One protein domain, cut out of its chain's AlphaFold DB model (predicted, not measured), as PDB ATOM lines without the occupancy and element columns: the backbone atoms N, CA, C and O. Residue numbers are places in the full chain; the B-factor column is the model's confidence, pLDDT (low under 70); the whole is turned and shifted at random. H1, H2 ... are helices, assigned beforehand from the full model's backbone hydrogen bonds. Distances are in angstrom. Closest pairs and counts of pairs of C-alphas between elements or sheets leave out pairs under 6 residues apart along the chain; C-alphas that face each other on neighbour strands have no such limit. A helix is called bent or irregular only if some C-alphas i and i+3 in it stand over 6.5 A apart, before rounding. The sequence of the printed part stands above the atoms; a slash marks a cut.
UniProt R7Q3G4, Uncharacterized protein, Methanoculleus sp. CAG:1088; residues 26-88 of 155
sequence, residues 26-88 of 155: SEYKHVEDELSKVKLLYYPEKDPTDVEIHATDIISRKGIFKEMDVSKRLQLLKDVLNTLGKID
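AT A GLANCE: This is residues 26 to 88 of the 155 residues of an uncharacterized protein of Methanoculleus sp. CAG:1088 (UniProt R7Q3G4). Two long helices, H1 and H3, stand side by side and run opposite ways, making the long axis of an elongated body. The short helix H2 lies beside H3, and residues 43 to 54, a long stretch with no named element, lead to it from H1. The printed part has 63 residues with three named helices, in the order H1, H2, H3, and no named strand; its class is all helix. The whole is compact, with a radius of gyration of the C-alphas of 11.8 A, and spans 36 by 23 by 17 A.

HOW THE PARTS SIT: H1, residues 26 to 42, touches H3, residues 70 to 84, at a shallow tilt of 13 degrees, opposite ways. Their closest C-alphas are those of Glu 34 and Thr 83, 6.8 A apart. H1 and H2, residues 55 to 60, are apart. H2 and H3 form a helical hairpin: they run opposite ways at a shallow tilt of 4 degrees. They only just touch, with 3 pairs of C-alphas within 8 A, and H3 does so with residues 73 to 77 alone; the closest C-alphas, of Ile 58 and Arg 73, are 6.3 A apart. In H2 and H3 every O i to N i+4 pair is within hydrogen-bond range; in H1, 12 of 13 are.

IN THESE COORDINATES: H1 begins at C-alpha 26, (101.794, -74.094, 48.804), and measures 26.8 A from first to last C-alpha. It is irregular: C-alphas 26 and 29 are 7.1 A apart. H2 measures 8.6 A. H3 measures 21.4 A and ends at C-alpha 84, (103.269, -68.602, 33.904).

THE WHOLE: The C-alphas farthest apart, of Ser 26 and Glu 67, are 36.8 A apart; those of Ser 26 and Asp 88, first and last printed, are 10.5 A apart. The link from H1 to H2 is long, and that from H2 to H3 is short. The printed part has no cut. Its mean pLDDT is 92.4, and no printed residue is under 70.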
ATOM      1  N   SER A  26     101.274 -75.315  48.156       89.94
ATOM      2  CA  SER A  26     101.794 -74.094  48.804       89.94
ATOM      3  C   SER A  26     101.872 -72.894  47.861       89.94
ATOM      4  O   SER A  26     101.746 -71.759  48.311       89.94
ATOM      5  N   GLU A  27     102.057 -73.140  46.564       89.94
ATOM      6  CA  GLU A  27     102.201 -72.097  45.551       89.94
ATOM      7  C   GLU A  27     100.852 -71.639  44.999       89.94
ATOM      8  O   GLU A  27     100.793 -70.615  44.324       89.94
ATOM      9  N   TYR A  28      99.754 -72.347  45.293       90.12
ATOM     10  CA  TYR A  28      98.440 -72.056  44.714       90.12
ATOM     11  C   TYR A  28      98.027 -70.593  44.910       90.12
ATOM     12  O   TYR A  28      97.665 -69.915  43.947       90.12
ATOM     13  N   LYS A  29      98.146 -70.080  46.142       92.19
ATOM     14  CA  LYS A  29      97.792 -68.688  46.446       92.19
ATOM     15  C   LYS A  29      98.686 -67.700  45.700       92.19
ATOM     16  O   LYS A  29      98.187 -66.718  45.159       92.19
ATOM     17  N   HIS A  30      99.990 -67.974  45.643       91.75
ATOM     18  CA  HIS A  30     100.943 -67.123  44.938       91.75
ATOM     19  C   HIS A  30     100.620 -67.047  43.439       91.75
ATOM     20  O   HIS A  30     100.572 -65.957  42.873       91.75
ATOM     21  N   VAL A  31     100.318 -68.188  42.816       91.31
ATOM     22  CA  VAL A  31      99.892 -68.272  41.412       91.31
ATOM     23  C   VAL A  31      98.634 -67.454  41.158       91.31
ATOM     24  O   VAL A  31      98.576 -66.680  40.202       91.31
ATOM     25  N   GLU A  32      97.631 -67.616  42.016       91.62
ATOM     26  CA  GLU A  32      96.378 -66.874  41.926       91.62
ATOM     27  C   GLU A  32      96.611 -65.360  42.044       91.62
ATOM     28  O   GLU A  32      96.052 -64.592  41.256       91.62
ATOM     29  N   ASP A  33      97.477 -64.925  42.962       93.94
ATOM     30  CA  ASP A  33      97.810 -63.512  43.158       93.94
ATOM     31  C   ASP A  33      98.530 -62.920  41.943       93.94
ATOM     32  O   ASP A  33      98.176 -61.832  41.480       93.94
ATOM     33  N   GLU A  34      99.518 -63.624  41.385       94.06
ATOM     34  CA  GLU A  34     100.249 -63.161  40.202       94.06
ATOM     35  C   GLU A  34      99.342 -63.065  38.967       94.06
ATOM     36  O   GLU A  34      99.374 -62.064  38.247       94.06
ATOM     37  N   LEU A  35      98.465 -64.048  38.746       92.44
ATOM     38  CA  LEU A  35      97.488 -63.988  37.655       92.44
ATOM     39  C   LEU A  35      96.453 -62.876  37.876       92.44
ATOM     40  O   LEU A  35      96.069 -62.192  36.924       92.44
ATOM     41  N   SER A  36      96.036 -62.645  39.122       95.31
ATOM     42  CA  SER A  36      95.110 -61.563  39.472       95.31
ATOM     43  C   SER A  36      95.712 -60.186  39.201       95.31
ATOM     44  O   SER A  36      95.023 -59.317  38.669       95.31
ATOM     45  N   LYS A  37      97.012 -59.992  39.458       95.50
ATOM     46  CA  LYS A  37      97.725 -58.752  39.102       95.50
ATOM     47  C   LYS A  37      97.673 -58.475  37.601       95.50
ATOM     48  O   LYS A  37      97.421 -57.338  37.204       95.50
ATOM     49  N   VAL A  38      97.858 -59.500  36.763       95.69
ATOM     50  CA  VAL A  38      97.714 -59.352  35.306       95.69
ATOM     51  C   VAL A  38      96.280 -58.969  34.950       95.69
ATOM     52  O   VAL A  38      96.075 -58.028  34.194       95.69
ATOM     53  N   LYS A  39      95.270 -59.633  35.521       95.44
ATOM     54  CA  LYS A  39      93.861 -59.300  35.251       95.44
ATOM     55  C   LYS A  39      93.534 -57.846  35.610       95.44
ATOM     56  O   LYS A  39      92.976 -57.135  34.775       95.44
ATOM     57  N   LEU A  40      93.955 -57.380  36.788       96.19
ATOM     58  CA  LEU A  40      93.741 -56.002  37.249       96.19
ATOM     59  C   LEU A  40      94.452 -54.961  36.379       96.19
ATOM     60  O   LEU A  40      93.912 -53.880  36.164       96.19
ATOM     61  N   LEU A  41      95.630 -55.279  35.834       95.50
ATOM     62  CA  LEU A  41      96.355 -54.376  34.934       95.50
ATOM     63  C   LEU A  41      95.541 -54.036  33.673       95.50
ATOM     64  O   LEU A  41      95.610 -52.916  33.166       95.50
ATOM     65  N   TYR A  42      94.770 -54.996  33.162       94.94
ATOM     66  CA  TYR A  42      93.979 -54.826  31.940       94.94
ATOM     67  C   TYR A  42      92.515 -54.467  32.206       94.94
ATOM     68  O   TYR A  42      91.885 -53.840  31.350       94.94
ATOM     69  N   TYR A  43      91.998 -54.838  33.378       93.62
ATOM     70  CA  TYR A  43      90.604 -54.681  33.784       93.62
ATOM     71  C   TYR A  43      90.496 -54.181  35.237       93.62
ATOM     72  O   TYR A  43      89.991 -54.905  36.092       93.62
ATOM     73  N   PRO A  44      90.941 -52.946  35.536       94.50
ATOM     74  CA  PRO A  44      91.029 -52.446  36.913       94.50
ATOM     75  C   PRO A  44      89.669 -52.292  37.608       94.50
ATOM     76  O   PRO A  44      89.590 -52.367  38.827       94.50
ATOM     77  N   GLU A  45      88.599 -52.107  36.832       94.12
ATOM     78  CA  GLU A  45      87.228 -51.922  37.330       94.12
ATOM     79  C   GLU A  45      86.470 -53.249  37.538       94.12
ATOM     80  O   GLU A  45      85.268 -53.244  37.803       94.12
ATOM     81  N   LYS A  46      87.123 -54.398  37.326       93.19
ATOM     82  CA  LYS A  46      86.506 -55.726  37.432       93.19
ATOM     83  C   LYS A  46      87.159 -56.531  38.544       93.19
ATOM     84  O   LYS A  46      88.373 -56.460  38.729       93.19
ATOM     85  N   ASP A  47      86.362 -57.358  39.214       93.19
ATOM     86  CA  ASP A  47      86.904 -58.396  40.083       93.19
ATOM     87  C   ASP A  47      87.724 -59.394  39.235       93.19
ATOM     88  O   ASP A  47      87.220 -59.889  38.217       93.19
ATOM     89  N   PRO A  48      88.983 -59.702  39.595       93.50
ATOM     90  CA  PRO A  48      89.788 -60.709  38.909       93.50
ATOM     91  C   PRO A  48      89.129 -62.087  38.805       93.50
ATOM     92  O   PRO A  48      89.428 -62.823  37.859       93.50
ATOM     93  N   THR A  49      88.247 -62.466  39.732       91.19
ATOM     94  CA  THR A  49      87.533 -63.751  39.648       91.19
ATOM     95  C   THR A  49      86.547 -63.789  38.484       91.19
ATOM     96  O   THR A  49      86.331 -64.853  37.913       91.19
ATOM     97  N   ASP A  50      86.025 -62.631  38.075       91.88
ATOM     98  CA  ASP A  50      85.055 -62.491  36.981       91.88
ATOM     99  C   ASP A  50      85.724 -62.300  35.609       91.88
ATOM    100  O   ASP A  50      85.060 -62.239  34.570       91.88
ATOM    101  N   VAL A  51      87.051 -62.159  35.589       92.38
ATOM    102  CA  VAL A  51      87.836 -62.005  34.363       92.38
ATOM    103  C   VAL A  51      88.412 -63.356  33.965       92.38
ATOM    104  O   VAL A  51      89.431 -63.802  34.495       92.38
ATOM    105  N   GLU A  52      87.782 -63.990  32.985       90.31
ATOM    106  CA  GLU A  52      88.293 -65.205  32.361       90.31
ATOM    107  C   GLU A  52      89.116 -64.868  31.110       90.31
ATOM    108  O   GLU A  52      88.703 -64.077  30.259       90.31
ATOM    109  N   ILE A  53      90.320 -65.438  31.012       90.19
ATOM    110  CA  ILE A  53      91.268 -65.166  29.927       90.19
ATOM    111  C   ILE A  53      91.310 -66.380  29.002       90.19
ATOM    112  O   ILE A  53      92.048 -67.329  29.247       90.19
ATOM    113  N   HIS A  54      90.566 -66.304  27.899       89.88
ATOM    114  CA  HIS A  54      90.566 -67.317  26.844       89.88
ATOM    115  C   HIS A  54      91.361 -66.846  25.631       89.88
ATOM    116  O   HIS A  54      91.025 -65.835  25.008       89.88
ATOM    117  N   ALA A  55      92.394 -67.598  25.240       88.94
ATOM    118  CA  ALA A  55      93.244 -67.240  24.098       88.94
ATOM    119  C   ALA A  55      92.434 -67.072  22.798       88.94
ATOM    120  O   ALA A  55      92.661 -66.126  22.039       88.94
ATOM    121  N   THR A  56      91.445 -67.941  22.574       88.94
ATOM    122  CA  THR A  56      90.531 -67.862  21.427       88.94
ATOM    123  C   THR A  56      89.768 -66.542  21.405       88.94
ATOM    124  O   THR A  56      89.703 -65.896  20.357       88.94
ATOM    125  N   ASP A  57      89.233 -66.101  22.543       92.12
ATOM    126  CA  ASP A  57      88.451 -64.865  22.633       92.12
ATOM    127  C   ASP A  57      89.322 -63.626  22.456       92.12
ATOM    128  O   ASP A  57      88.913 -62.675  21.785       92.12
ATOM    129  N   ILE A  58      90.556 -63.670  22.963       92.19
ATOM    130  CA  ILE A  58      91.548 -62.627  22.708       92.19
ATOM    131  C   ILE A  58      91.802 -62.527  21.205       92.19
ATOM    132  O   ILE A  58      91.635 -61.454  20.631       92.19
ATOM    133  N   ILE A  59      92.165 -63.622  20.531       88.50
ATOM    134  CA  ILE A  59      92.519 -63.605  19.102       88.50
ATOM    135  C   ILE A  59      91.327 -63.155  18.246       88.50
ATOM    136  O   ILE A  59      91.486 -62.287  17.380       88.50
ATOM    137  N   SER A  60      90.134 -63.677  18.540       89.88
ATOM    138  CA  SER A  60      88.905 -63.418  17.780       89.88
ATOM    139  C   SER A  60      88.110 -62.180  18.229       89.88
ATOM    140  O   SER A  60      87.048 -61.915  17.670       89.88
ATOM    141  N   ARG A  61      88.644 -61.374  19.163       91.94
ATOM    142  CA  ARG A  61      88.042 -60.114  19.659       91.94
ATOM    143  C   ARG A  61      86.639 -60.298  20.248       91.94
ATOM    144  O   ARG A  61      85.736 -59.502  19.987       91.94
ATOM    145  N   LYS A  62      86.442 -61.353  21.032       92.31
ATOM    146  CA  LYS A  62      85.158 -61.650  21.680       92.31
ATOM    147  C   LYS A  62      85.091 -61.071  23.091       92.31
ATOM    148  O   LYS A  62      86.110 -60.743  23.695       92.31
ATOM    149  N   GLY A  63      83.870 -60.925  23.606       90.75
ATOM    150  CA  GLY A  63      83.612 -60.519  24.989       90.75
ATOM    151  C   GLY A  63      84.342 -59.235  25.394       90.75
ATOM    152  O   GLY A  63      84.313 -58.230  24.683       90.75
ATOM    153  N   ILE A  64      85.028 -59.295  26.535       90.75
ATOM    154  CA  ILE A  64      85.765 -58.171  27.134       90.75
ATOM    155  C   ILE A  64      87.020 -57.749  26.344       90.75
ATOM    156  O   ILE A  64      87.675 -56.775  26.712       90.75
ATOM    157  N   PHE A  65      87.372 -58.462  25.267       92.25
ATOM    158  CA  PHE A  65      88.530 -58.168  24.412       92.25
ATOM    159  C   PHE A  65      88.160 -57.397  23.137       92.25
ATOM    160  O   PHE A  65      89.052 -57.014  22.380       92.25
ATOM    161  N   LYS A  66      86.864 -57.174  22.873       91.44
ATOM    162  CA  LYS A  66      86.358 -56.583  21.622       91.44
ATOM    163  C   LYS A  66      86.947 -55.204  21.318       91.44
ATOM    164  O   LYS A  66      87.328 -54.934  20.181       91.44
ATOM    165  N   GLU A  67      87.059 -54.377  22.351       90.06
ATOM    166  CA  GLU A  67      87.526 -52.990  22.255       90.06
ATOM    167  C   GLU A  67      89.056 -52.861  22.383       90.06
ATOM    168  O   GLU A  67      89.603 -51.762  22.304       90.06
ATOM    169  N   MET A  68      89.782 -53.969  22.587       93.06
ATOM    170  CA  MET A  68      91.242 -53.943  22.665       93.06
ATOM    171  C   MET A  68      91.874 -53.987  21.272       93.06
ATOM    172  O   MET A  68      91.601 -54.879  20.459       93.06
ATOM    173  N   ASP A  69      92.808 -53.072  21.019       93.88
ATOM    174  CA  ASP A  69      93.622 -53.118  19.810       93.88
ATOM    175  C   ASP A  69      94.530 -54.368  19.763       93.88
ATOM    176  O   ASP A  69      94.666 -55.137  20.720       93.88
ATOM    177  N   VAL A  70      95.124 -54.628  18.595       92.69
ATOM    178  CA  VAL A  70      96.001 -55.794  18.390       92.69
ATOM    179  C   VAL A  70      97.201 -55.769  19.342       92.69
ATOM    180  O   VAL A  70      97.523 -56.803  19.920       92.69
ATOM    181  N   SER A  71      97.840 -54.614  19.528       94.31
ATOM    182  CA  SER A  71      99.039 -54.473  20.355       94.31
ATOM    183  C   SER A  71      98.749 -54.795  21.819       94.31
ATOM    184  O   SER A  71      99.477 -55.574  22.429       94.31
ATOM    185  N   LYS A  72      97.643 -54.277  22.363       94.81
ATOM    186  CA  LYS A  72      97.201 -54.516  23.739       94.81
ATOM    187  C   LYS A  72      96.824 -55.978  23.970       94.81
ATOM    188  O   LYS A  72      97.202 -56.545  24.988       94.81
ATOM    189  N   ARG A  73      96.155 -56.623  23.007       93.94
ATOM    190  CA  ARG A  73      95.829 -58.063  23.078       93.94
ATOM    191  C   ARG A  73      97.074 -58.949  23.052       93.94
ATOM    192  O   ARG A  73      97.162 -59.911  23.809       93.94
ATOM    193  N   LEU A  74      98.048 -58.618  22.204       94.25
ATOM    194  CA  LEU A  74      99.328 -59.329  22.165       94.25
ATOM    195  C   LEU A  74     100.130 -59.110  23.449       94.25
ATOM    196  O   LEU A  74     100.781 -60.041  23.916       94.25
ATOM    197  N   GLN A  75     100.076 -57.908  24.026       95.75
ATOM    198  CA  GLN A  75     100.729 -57.627  25.299       95.75
ATOM    199  C   GLN A  75     100.081 -58.404  26.451       95.75
ATOM    200  O   GLN A  75     100.806 -59.024  27.218       95.75
ATOM    201  N   LEU A  76      98.746 -58.496  26.496       94.94
ATOM    202  CA  LEU A  76      98.033 -59.332  27.467       94.94
ATOM    203  C   LEU A  76      98.495 -60.793  27.397       94.94
ATOM    204  O   LEU A  76      98.852 -61.378  28.416       94.94
ATOM    205  N   LEU A  77      98.544 -61.374  26.193       94.19
ATOM    206  CA  LEU A  77      99.026 -62.747  26.007       94.19
ATOM    207  C   LEU A  77     100.471 -62.914  26.487       94.19
ATOM    208  O   LEU A  77     100.784 -63.890  27.165       94.19
ATOM    209  N   LYS A  78     101.353 -61.958  26.170       95.31
ATOM    210  CA  LYS A  78     102.744 -61.976  26.645       95.31
ATOM    211  C   LYS A  78     102.826 -61.910  28.165       95.31
ATOM    212  O   LYS A  78     103.605 -62.657  28.743       95.31
ATOM    213  N   ASP A  79     102.041 -61.057  28.809       95.62
ATOM    214  CA  ASP A  79     102.079 -60.885  30.262       95.62
ATOM    215  C   ASP A  79     101.571 -62.136  30.989       95.62
ATOM    216  O   ASP A  79     102.184 -62.566  31.968       95.62
ATOM    217  N   VAL A  80     100.525 -62.783  30.463       92.75
ATOM    218  CA  VAL A  80     100.049 -64.084  30.962       92.75
ATOM    219  C   VAL A  80     101.140 -65.148  30.824       92.75
ATOM    220  O   VAL A  80     101.475 -65.810  31.804       92.75
ATOM    221  N   LEU A  81     101.751 -65.283  29.643       91.12
ATOM    222  CA  LEU A  81     102.816 -66.267  29.408       91.12
ATOM    223  C   LEU A  81     104.059 -66.005  30.272       91.12
ATOM    224  O   LEU A  81     104.638 -66.939  30.819       91.12
ATOM    225  N   ASN A  82     104.445 -64.740  30.437       93.88
ATOM    226  CA  ASN A  82     105.558 -64.344  31.298       93.88
ATOM    227  C   ASN A  82     105.275 -64.653  32.770       93.88
ATOM    228  O   ASN A  82     106.192 -65.017  33.501       93.88
ATOM    229  N   THR A  83     104.025 -64.500  33.205       92.00
ATOM    230  CA  THR A  83     103.606 -64.837  34.568       92.00
ATOM    231  C   THR A  83     103.685 -66.341  34.794       92.00
ATOM    232  O   THR A  83     104.332 -66.780  35.740       92.00
ATOM    233  N   LEU A  84     103.147 -67.141  33.867       87.88
ATOM    234  CA  LEU A  84     103.269 -68.602  33.904       87.88
ATOM    235  C   LEU A  84     104.730 -69.071  33.906       87.88
ATOM    236  O   LEU A  84     105.063 -70.009  34.618       87.88
ATOM    237  N   GLY A  85     105.616 -68.398  33.165       89.56
ATOM    238  CA  GLY A  85     107.047 -68.720  33.134       89.56
ATOM    239  C   GLY A  85     107.815 -68.409  34.426       89.56
ATOM    240  O   GLY A  85     108.943 -68.873  34.576       89.56
ATOM    241  N   LYS A  86     107.238 -67.625  35.345       89.19
ATOM    242  CA  LYS A  86     107.828 -67.314  36.661       89.19
ATOM    243  C   LYS A  86     107.306 -68.213  37.776       89.19
ATOM    244  O   LYS A  86     107.921 -68.274  38.835       89.19
ATOM    245  N   ILE A  87     106.177 -68.869  37.545       89.25
ATOM    246  CA  ILE A  87     105.559 -69.773  38.503       89.25
ATOM    247  C   ILE A  87     106.315 -71.103  38.483       89.25
ATOM    248  O   ILE A  87     106.549 -71.667  37.411       89.25
ATOM    249  N   ASP A  88     106.628 -71.642  39.666       87.62
ATOM    250  CA  ASP A  88     107.119 -73.015  39.793       87.62
ATOM    251  C   ASP A  88     105.986 -74.004  39.493       87.62
ATOM    252  O   ASP A  88     105.214 -74.430  40.356       87.62
TER     253      ASP A  88